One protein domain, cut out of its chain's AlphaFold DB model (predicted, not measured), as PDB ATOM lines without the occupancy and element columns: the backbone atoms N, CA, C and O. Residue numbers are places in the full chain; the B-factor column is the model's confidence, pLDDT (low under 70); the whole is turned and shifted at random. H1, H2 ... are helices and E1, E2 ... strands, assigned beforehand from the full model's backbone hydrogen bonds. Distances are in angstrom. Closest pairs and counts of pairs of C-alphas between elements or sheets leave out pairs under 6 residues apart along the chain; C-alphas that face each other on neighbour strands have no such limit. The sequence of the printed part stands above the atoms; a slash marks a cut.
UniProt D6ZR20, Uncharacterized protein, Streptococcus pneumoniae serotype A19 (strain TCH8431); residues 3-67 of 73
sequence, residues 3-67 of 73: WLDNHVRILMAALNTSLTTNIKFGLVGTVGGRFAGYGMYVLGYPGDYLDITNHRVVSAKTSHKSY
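This is residues 3 to 67 of the 73 residues of an uncharacterized protein of Streptococcus pneumoniae serotype A19 (strain TCH8431) (UniProt D6ZR20). Two small pairs of strands, E1 with E2 and the hairpin of E3 with E4, make the middle of a loosely joined domain, with E2 and E4 as the strands nearest its centre. H2 lies at one end of the longest axis and H3 at the other; the long loop of residues 29 to 40 leads from H2 back to E2 near the middle, and the short H1 continues from E1 toward H2. The 65 printed residues hold three named helices and four named strands in the order E1, H1, H2, E2, E3, E4, H3, with both two-stranded sheets antiparallel and the class mixed, helices and strands. The whole is only just loose, close to compact, with a radius of gyration of the C-alphas of 13.0 A and spans of 34 by 27 by 19 A.

Start at C-alpha 7, at (-16.455, 24.400, -26.087), where E1 begins; it covers residues 7 to 11 and is 13.0 A long. H1 follows with residues 12 to 15, and H2, residues 19 to 28, runs 14.4 A to C-alpha 28 at (-25.055, 39.023, -10.815). Next come E2, residues 41 to 44, 9.7 A; E3, residues 49 to 51; and E4, residues 56 to 58. H3, residues 60 to 66, runs 10.0 A and ends at C-alpha 66, (-29.107, 39.974, -36.701).

Look first at E1 and E2, antiparallel at 148 degrees, where N 10 and O 42 are 2.8 A apart, within hydrogen-bond range. Residues 3 to 4 also pair antiparallel with residues 7 to 8 of E1. H1 and H2 are close but not clearly touching; their closest C-alphas, of Ala 13 and Asn 22, are 5.9 A apart. The closest C-alphas of E2 and E4 are those of Gly 44 and Val 57, 6.4 A apart. In the hairpin E3 and E4, antiparallel at 145 degrees, N 49 and O 58 are 2.8 A apart. For E3 and H3 the closest C-alphas are those of Tyr 49 and Ala 60, 6.6 A apart. H2 and H3 are apart, and so are E1 and E3. In H2 and H3 every O i to N i+4 pair is within hydrogen-bond range; H1 is too short for such a pair.

The two C-alphas farthest apart, those of Arg 34 and Tyr 67, are 36.6 A apart. The printed part has no cut. The link from H2 to E2, 12 residues, is long, and the other links are tight. Find the low confidence in residues 13 to 40, where pLDDT is under 70; the mean of the printed part is 73.4.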
ATOM      1  N   TRP A   3      -9.867  26.012 -23.746       92.00
ATOM      2  CA  TRP A   3     -10.679  24.983 -24.390       92.00
ATOM      3  C   TRP A   3     -11.043  23.884 -23.392       92.00
ATOM      4  O   TRP A   3     -10.175  23.420 -22.654       92.00
ATOM      5  N   LEU A   4     -12.314  23.489 -23.363       90.12
ATOM      6  CA  LEU A   4     -12.872  22.459 -22.493       90.12
ATOM      7  C   LEU A   4     -13.785  21.568 -23.343       90.12
ATOM      8  O   LEU A   4     -14.840  22.001 -23.796       90.12
ATOM      9  N   ASP A   5     -13.369  20.328 -23.581       91.38
ATOM     10  CA  ASP A   5     -14.102  19.349 -24.392       91.38
ATOM     11  C   ASP A   5     -14.502  19.872 -25.784       91.38
ATOM     12  O   ASP A   5     -13.666  19.939 -26.684       91.38
ATOM     13  N   ASN A   6     -15.773  20.234 -25.981       90.38
ATOM     14  CA  ASN A   6     -16.316  20.734 -27.245       90.38
ATOM     15  C   ASN A   6     -16.621  22.241 -27.237       90.38
ATOM     16  O   ASN A   6     -17.339  22.709 -28.118       90.38
ATOM     17  N   HIS A   7     -16.142  22.986 -26.243       89.75
ATOM     18  CA  HIS A   7     -16.455  24.400 -26.087       89.75
ATOM     19  C   HIS A   7     -15.267  25.194 -25.546       89.75
ATOM     20  O   HIS A   7     -14.371  24.682 -24.876       89.75
ATOM     21  N   VAL A   8     -15.266  26.497 -25.802       91.69
ATOM     22  CA  VAL A   8     -14.311  27.433 -25.215       91.69
ATOM     23  C   VAL A   8     -14.952  28.146 -24.032       91.69
ATOM     24  O   VAL A   8     -16.053  28.686 -24.131       91.69
ATOM     25  N   ARG A   9     -14.249  28.195 -22.900       89.50
ATOM     26  CA  ARG A   9     -14.597  29.077 -21.785       89.50
ATOM     27  C   ARG A   9     -13.939  30.440 -21.996       89.50
ATOM     28  O   ARG A   9     -12.708  30.566 -22.023       89.50
ATOM     29  N   ILE A  10     -14.765  31.471 -22.121       86.00
ATOM     30  CA  ILE A  10     -14.357  32.841 -22.428       86.00
ATOM     31  C   ILE A  10     -14.504  33.706 -21.189       86.00
ATOM     32  O   ILE A  10     -15.595  33.807 -20.648       86.00
ATOM     33  N   LEU A  11     -13.417  34.348 -20.759       84.25
ATOM     34  CA  LEU A  11     -13.456  35.362 -19.708       84.25
ATOM     35  C   LEU A  11     -13.972  36.683 -20.295       84.25
ATOM     36  O   LEU A  11     -13.231  37.386 -20.979       84.25
ATOM     37  N   MET A  12     -15.221  37.033 -20.005       77.62
ATOM     38  CA  MET A  12     -15.892  38.222 -20.542       77.62
ATOM     39  C   MET A  12     -15.432  39.527 -19.891       77.62
ATOM     40  O   MET A  12     -15.582  40.591 -20.484       77.62
ATOM     41  N   ALA A  13     -14.812  39.459 -18.709       69.38
ATOM     42  CA  ALA A  13     -14.242  40.631 -18.045       69.38
ATOM     43  C   ALA A  13     -13.162  41.332 -18.891       69.38
ATOM     44  O   ALA A  13     -13.009  42.546 -18.812       69.38
ATOM     45  N   ALA A  14     -12.460  40.592 -19.757       65.56
ATOM     46  CA  ALA A  14     -11.475  41.165 -20.675       65.56
ATOM     47  C   ALA A  14     -12.103  42.057 -21.761       65.56
ATOM     48  O   ALA A  14     -11.427  42.920 -22.308       65.56
ATOM     49  N   LEU A  15     -13.393  41.871 -22.060       69.31
ATOM     50  CA  LEU A  15     -14.122  42.688 -23.031       69.31
ATOM     51  C   LEU A  15     -14.706  43.956 -22.394       69.31
ATOM     52  O   LEU A  15     -15.266  44.784 -23.097       69.31
ATOM     53  N   ASN A  16     -14.572  44.143 -21.074       62.31
ATOM     54  CA  ASN A  16     -15.091  45.309 -20.368       62.31
ATOM     55  C   ASN A  16     -13.977  46.035 -19.606       62.31
ATOM     56  O   ASN A  16     -13.517  45.570 -18.566       62.31
ATOM     57  N   THR A  17     -13.566  47.210 -20.082       54.00
ATOM     58  CA  THR A  17     -12.540  48.033 -19.414       54.00
ATOM     59  C   THR A  17     -13.067  48.775 -18.179       54.00
ATOM     60  O   THR A  17     -12.279  49.314 -17.406       54.00
ATOM     61  N   SER A  18     -14.387  48.792 -17.945       60.12
ATOM     62  CA  SER A  18     -14.993  49.476 -16.797       60.12
ATOM     63  C   SER A  18     -15.039  48.596 -15.543       60.12
ATOM     64  O   SER A  18     -15.678  47.538 -15.512       60.12
ATOM     65  N   LEU A  19     -14.418  49.086 -14.465       55.53
ATOM     66  CA  LEU A  19     -14.412  48.468 -13.135       55.53
ATOM     67  C   LEU A  19     -15.836  48.221 -12.605       55.53
ATOM     68  O   LEU A  19     -16.128  47.149 -12.081       55.53
ATOM     69  N   THR A  20     -16.749  49.176 -12.797       58.66
ATOM     70  CA  THR A  20     -18.145  49.078 -12.339       58.66
ATOM     71  C   THR A  20     -18.899  47.951 -13.039       58.66
ATOM     72  O   THR A  20     -19.708  47.263 -12.415       58.66
ATOM     73  N   THR A  21     -18.634  47.730 -14.327       59.09
ATOM     74  CA  THR A  21     -19.305  46.672 -15.083       59.09
ATOM     75  C   THR A  21     -18.762  45.294 -14.715       59.09
ATOM     76  O   THR A  21     -19.546  44.366 -14.531       59.09
ATOM     77  N   ASN A  22     -17.449  45.173 -14.494       55.84
ATOM     78  CA  ASN A  22     -16.841  43.949 -13.960       55.84
ATOM     79  C   ASN A  22     -17.378  43.595 -12.564       55.84
ATOM     80  O   ASN A  22     -17.700  42.435 -12.306       55.84
ATOM     81  N   ILE A  23     -17.571  44.596 -11.694       59.31
ATOM     82  CA  ILE A  23     -18.208  44.422 -10.380       59.31
ATOM     83  C   ILE A  23     -19.657  43.935 -10.532       59.31
ATOM     84  O   ILE A  23     -20.049  42.987  -9.855       59.31
ATOM     85  N   LYS A  24     -20.447  44.512 -11.452       57.06
ATOM     86  CA  LYS A  24     -21.821  44.051 -11.730       57.06
ATOM     87  C   LYS A  24     -21.867  42.606 -12.235       57.06
ATOM     88  O   LYS A  24     -22.696  41.845 -11.749       57.06
ATOM     89  N   PHE A  25     -20.980  42.202 -13.145       55.59
ATOM     90  CA  PHE A  25     -20.891  40.804 -13.593       55.59
ATOM     91  C   PHE A  25     -20.495  39.850 -12.458       55.59
ATOM     92  O   PHE A  25     -21.055  38.758 -12.349       55.59
ATOM     93  N   GLY A  26     -19.594  40.280 -11.570       52.91
ATOM     94  CA  GLY A  26     -19.268  39.553 -10.340       52.91
ATOM     95  C   GLY A  26     -20.462  39.416  -9.383       52.91
ATOM     96  O   GLY A  26     -20.663  38.345  -8.817       52.91
ATOM     97  N   LEU A  27     -21.285  40.464  -9.253       51.09
ATOM     98  CA  LEU A  27     -22.458  40.529  -8.366       51.09
ATOM     99  C   LEU A  27     -23.693  39.780  -8.891       51.09
ATOM    100  O   LEU A  27     -24.420  39.171  -8.104       51.09
ATOM    101  N   VAL A  28     -23.943  39.780 -10.204       52.38
ATOM    102  CA  VAL A  28     -25.055  39.023 -10.815       52.38
ATOM    103  C   VAL A  28     -24.853  37.508 -10.655       52.38
ATOM    104  O   VAL A  28     -25.826  36.764 -10.587       52.38
ATOM    105  N   GLY A  29     -23.614  37.043 -10.452       46.75
ATOM    106  CA  GLY A  29     -23.315  35.661 -10.058       46.75
ATOM    107  C   GLY A  29     -23.681  35.286  -8.609       46.75
ATOM    108  O   GLY A  29     -23.437  34.148  -8.214       46.75
ATOM    109  N   THR A  30     -24.243  36.203  -7.805       42.75
ATOM    110  CA  THR A  30     -24.425  36.011  -6.348       42.75
ATOM    111  C   THR A  30     -25.864  35.942  -5.836       42.75
ATOM    112  O   THR A  30     -26.050  35.712  -4.643       42.75
ATOM    113  N   VAL A  31     -26.897  36.019  -6.680       43.66
ATOM    114  CA  VAL A  31     -28.281  35.749  -6.228       43.66
ATOM    115  C   VAL A  31     -28.555  34.244  -6.320       43.66
ATOM    116  O   VAL A  31     -29.251  33.776  -7.212       43.66
ATOM    117  N   GLY A  32     -27.921  33.464  -5.437       38.66
ATOM    118  CA  GLY A  32     -28.088  32.002  -5.399       38.66
ATOM    119  C   GLY A  32     -26.971  31.188  -4.740       38.66
ATOM    120  O   GLY A  32     -27.129  29.985  -4.598       38.66
ATOM    121  N   GLY A  33     -25.873  31.815  -4.301       36.91
ATOM    122  CA  GLY A  33     -24.878  31.194  -3.418       36.91
ATOM    123  C   GLY A  33     -24.023  30.073  -4.033       36.91
ATOM    124  O   GLY A  33     -24.465  28.937  -4.131       36.91
ATOM    125  N   ARG A  34     -22.750  30.388  -4.334       33.75
ATOM    126  CA  ARG A  34     -21.528  29.624  -3.949       33.75
ATOM    127  C   ARG A  34     -20.307  29.821  -4.844       33.75
ATOM    128  O   ARG A  34     -19.276  29.276  -4.493       33.75
ATOM    129  N   PHE A  35     -20.336  30.611  -5.917       41.56
ATOM    130  CA  PHE A  35     -19.109  30.892  -6.680       41.56
ATOM    131  C   PHE A  35     -19.149  32.279  -7.331       41.56
ATOM    132  O   PHE A  35     -19.743  32.463  -8.392       41.56
ATOM    133  N   ALA A  36     -18.471  33.251  -6.716       44.03
ATOM    134  CA  ALA A  36     -18.093  34.495  -7.380       44.03
ATOM    135  C   ALA A  36     -17.102  34.150  -8.507       44.03
ATOM    136  O   ALA A  36     -15.914  33.958  -8.264       44.03
ATOM    137  N   GLY A  37     -17.600  33.958  -9.728       45.41
ATOM    138  CA  GLY A  37     -16.744  33.636 -10.872       45.41
ATOM    139  C   GLY A  37     -17.482  33.189 -12.127       45.41
ATOM    140  O   GLY A  37     -17.036  33.515 -13.219       45.41
ATOM    141  N   TYR A  38     -18.632  32.513 -12.021       47.00
ATOM    142  CA  TYR A  38     -19.309  31.973 -13.214       47.00
ATOM    143  C   TYR A  38     -19.993  33.036 -14.084       47.00
ATOM    144  O   TYR A  38     -20.009  32.879 -15.297       47.00
ATOM    145  N   GLY A  39     -20.449  34.159 -13.517       54.44
ATOM    146  CA  GLY A  39     -20.974  35.287 -14.305       54.44
ATOM    147  C   GLY A  39     -19.921  35.989 -15.177       54.44
ATOM    148  O   GLY A  39     -20.272  36.776 -16.051       54.44
ATOM    149  N   MET A  40     -18.632  35.705 -14.955       65.75
ATOM    150  CA  MET A  40     -17.529  36.246 -15.752       65.75
ATOM    151  C   MET A  40     -17.195  35.375 -16.960       65.75
ATOM    152  O   MET A  40     -16.475  35.842 -17.841       65.75
ATOM    153  N   TYR A  41     -17.673  34.128 -17.000       76.19
ATOM    154  CA  TYR A  41     -17.343  33.197 -18.067       76.19
ATOM    155  C   TYR A  41     -18.558  32.856 -18.914       76.19
ATOM    156  O   TYR A  41     -19.612  32.504 -18.396       76.19
ATOM    157  N   VAL A  42     -18.378  32.887 -20.227       82.56
ATOM    158  CA  VAL A  42     -19.367  32.386 -21.183       82.56
ATOM    159  C   VAL A  42     -18.768  31.197 -21.920       82.56
ATOM    160  O   VAL A  42     -17.570  31.182 -22.211       82.56
ATOM    161  N   LEU A  43     -19.590  30.179 -22.178       88.00
ATOM    162  CA  LEU A  43     -19.214  29.057 -23.031       88.00
ATOM    163  C   LEU A  43     -19.577  29.397 -24.476       88.00
ATOM    164  O   LEU A  43     -20.724  29.739 -24.749       88.00
ATOM    165  N   GLY A  44     -18.600  29.314 -25.372       90.19
ATOM    166  CA  GLY A  44     -18.822  29.364 -26.814       90.19
ATOM    167  C   GLY A  44     -18.607  27.988 -27.424       90.19
ATOM    168  O   GLY A  44     -17.641  27.306 -27.080       90.19
ATOM    169  N   TYR A  45     -19.488  27.587 -28.327       93.19
ATOM    170  CA  TYR A  45     -19.363  26.348 -29.085       93.19
ATOM    171  C   TYR A  45     -18.793  26.631 -30.483       93.19
ATOM    172  O   TYR A  45     -18.884  27.761 -30.971       93.19
ATOM    173  N   PRO A  46     -18.188  25.637 -31.156       93.94
ATOM    174  CA  PRO A  46     -17.801  25.760 -32.555       93.94
ATOM    175  C   PRO A  46     -18.940  26.328 -33.415       93.94
ATOM    176  O   PRO A  46     -20.049  25.798 -33.413       93.94
ATOM    177  N   GLY A  47     -18.653  27.405 -34.151       92.56
ATOM    178  CA  GLY A  47     -19.633  28.116 -34.980       92.56
ATOM    179  C   GLY A  47     -20.347  29.281 -34.285       92.56
ATOM    180  O   GLY A  47     -21.021  30.055 -34.962       92.56
ATOM    181  N   ASP A  48     -20.187  29.457 -32.974       94.31
ATOM    182  CA  ASP A  48     -20.612  30.685 -32.302       94.31
ATOM    183  C   ASP A  48     -19.667  31.852 -32.633       94.31
ATOM    184  O   ASP A  48     -18.483  31.675 -32.924       94.31
ATOM    185  N   TYR A  49     -20.196  33.070 -32.544       92.81
ATOM    186  CA  TYR A  49     -19.483  34.313 -32.809       92.81
ATOM    187  C   TYR A  49     -19.325  35.110 -31.514       92.81
ATOM    188  O   TYR A  49     -20.262  35.230 -30.721       92.81
ATOM    189  N   LEU A  50     -18.145  35.692 -31.307       90.94
ATOM    190  CA  LEU A  50     -17.901  36.618 -30.205       90.94
ATOM    191  C   LEU A  50     -18.197  38.049 -30.662       90.94
ATOM    192  O   LEU A  50     -17.415  38.646 -31.398       90.94
ATOM    193  N   ASP A  51     -19.315  38.604 -30.202       88.00
ATOM    194  CA  ASP A  51     -19.658  40.005 -30.412       88.00
ATOM    195  C   ASP A  51     -18.957  40.857 -29.350       88.00
ATOM    196  O   ASP A  51     -19.414  40.986 -28.209       88.00
ATOM    197  N   ILE A  52     -17.815  41.418 -29.747       84.38
ATOM    198  CA  ILE A  52     -16.988  42.279 -28.901       84.38
ATOM    199  C   ILE A  52     -17.702  43.599 -28.597       84.38
ATOM    200  O   ILE A  52     -17.538  44.115 -27.500       84.38
ATOM    201  N   THR A  53     -18.529  44.117 -29.508       82.75
ATOM    202  CA  THR A  53     -19.232  45.402 -29.356       82.75
ATOM    203  C   THR A  53     -20.329  45.329 -28.300       82.75
ATOM    204  O   THR A  53     -20.486  46.246 -27.500       82.75
ATOM    205  N   ASN A  54     -21.077  44.225 -28.265       81.00
ATOM    206  CA  ASN A  54     -22.161  44.014 -27.298       81.00
ATOM    207  C   ASN A  54     -21.783  43.058 -26.158       81.00
ATOM    208  O   ASN A  54     -22.641  42.669 -25.366       81.00
ATOM    209  N   HIS A  55     -20.504  42.682 -26.072       78.81
ATOM    210  CA  HIS A  55     -19.908  41.921 -24.976       78.81
ATOM    211  C   HIS A  55     -20.636  40.590 -24.734       78.81
ATOM    212  O   HIS A  55     -20.969  40.240 -23.598       78.81
ATOM    213  N   ARG A  56     -20.909  39.839 -25.806       83.06
ATOM    214  CA  ARG A  56     -21.671  38.584 -25.738       83.06
ATOM    215  C   ARG A  56     -21.189  37.554 -26.751       83.06
ATOM    216  O   ARG A  56     -20.627  37.898 -27.784       83.06
ATOM    217  N   VAL A  57     -21.478  36.288 -26.478       89.19
ATOM    218  CA  VAL A  57     -21.390  35.215 -27.475       89.19
ATOM    219  C   VAL A  57     -22.755  35.071 -28.140       89.19
ATOM    220  O   VAL A  57     -23.781  35.075 -27.459       89.19
ATOM    221  N   VAL A  58     -22.777  34.970 -29.466       91.75
ATOM    222  CA  VAL A  58     -23.995  34.777 -30.255       91.75
ATOM    223  C   VAL A  58     -23.890  33.500 -31.073       91.75
ATOM    224  O   VAL A  58     -22.863  33.225 -31.685       91.75
ATOM    225  N   SER A  59     -24.976  32.727 -31.115       92.12
ATOM    226  CA  SER A  59     -25.024  31.539 -31.969       92.12
ATOM    227  C   SER A  59     -24.916  31.906 -33.445       92.12
ATOM    228  O   SER A  59     -25.338  33.002 -33.834       92.12
ATOM    229  N   ALA A  60     -24.471  30.971 -34.288       91.94
ATOM    230  CA  ALA A  60     -24.519  31.156 -35.737       91.94
ATOM    231  C   ALA A  60     -25.908  31.590 -36.212       91.94
ATOM    232  O   ALA A  60     -26.038  32.581 -36.922       91.94
ATOM    233  N   LYS A  61     -26.970  30.916 -35.762       93.44
ATOM    234  CA  LYS A  61     -28.350  31.243 -36.149       93.44
ATOM    235  C   LYS A  61     -28.731  32.687 -35.807       93.44
ATOM    236  O   LYS A  61     -29.358  33.363 -36.619       93.44
ATOM    237  N   THR A  62     -28.373  33.157 -34.612       91.31
ATOM    238  CA  THR A  62     -28.635  34.542 -34.194       91.31
ATOM    239  C   THR A  62     -27.776  35.522 -34.987       91.31
ATOM    240  O   THR A  62     -28.287  36.549 -35.420       91.31
ATOM    241  N   SER A  63     -26.506  35.181 -35.226       91.81
ATOM    242  CA  SER A  63     -25.572  35.984 -36.017       91.81
ATOM    243  C   SER A  63     -26.119  36.247 -37.426       91.81
ATOM    244  O   SER A  63     -26.367  37.390 -37.794       91.81
ATOM    245  N   HIS A  64     -26.475  35.191 -38.159       92.44
ATOM    246  CA  HIS A  64     -27.008  35.299 -39.523       92.44
ATOM    247  C   HIS A  64     -28.344  36.054 -39.609       92.44
ATOM    248  O   HIS A  64     -28.690  36.577 -40.662       92.44
ATOM    249  N   LYS A  65     -29.121  36.099 -38.520       95.50
ATOM    250  CA  LYS A  65     -30.394  36.833 -38.479       95.50
ATOM    251  C   LYS A  65     -30.211  38.316 -38.152       95.50
ATOM    252  O   LYS A  65     -31.020  39.132 -38.581       95.50
ATOM    253  N   SER A  66     -29.229  38.648 -37.319       93.25
ATOM    254  CA  SER A  66     -29.107  39.974 -36.701       93.25
ATOM    255  C   SER A  66     -27.951  40.813 -37.239       93.25
ATOM    256  O   SER A  66     -27.904  42.000 -36.932       93.25
ATOM    257  N   TYR A  67     -27.041  40.227 -38.016       92.94
ATOM    258  CA  TYR A  67     -25.844  40.890 -38.526       92.94
ATOM    259  C   TYR A  67     -25.727  40.676 -40.034       92.94
ATOM    260  O   TYR A  67     -26.109  39.630 -40.557       92.94
TER     261      TYR A  67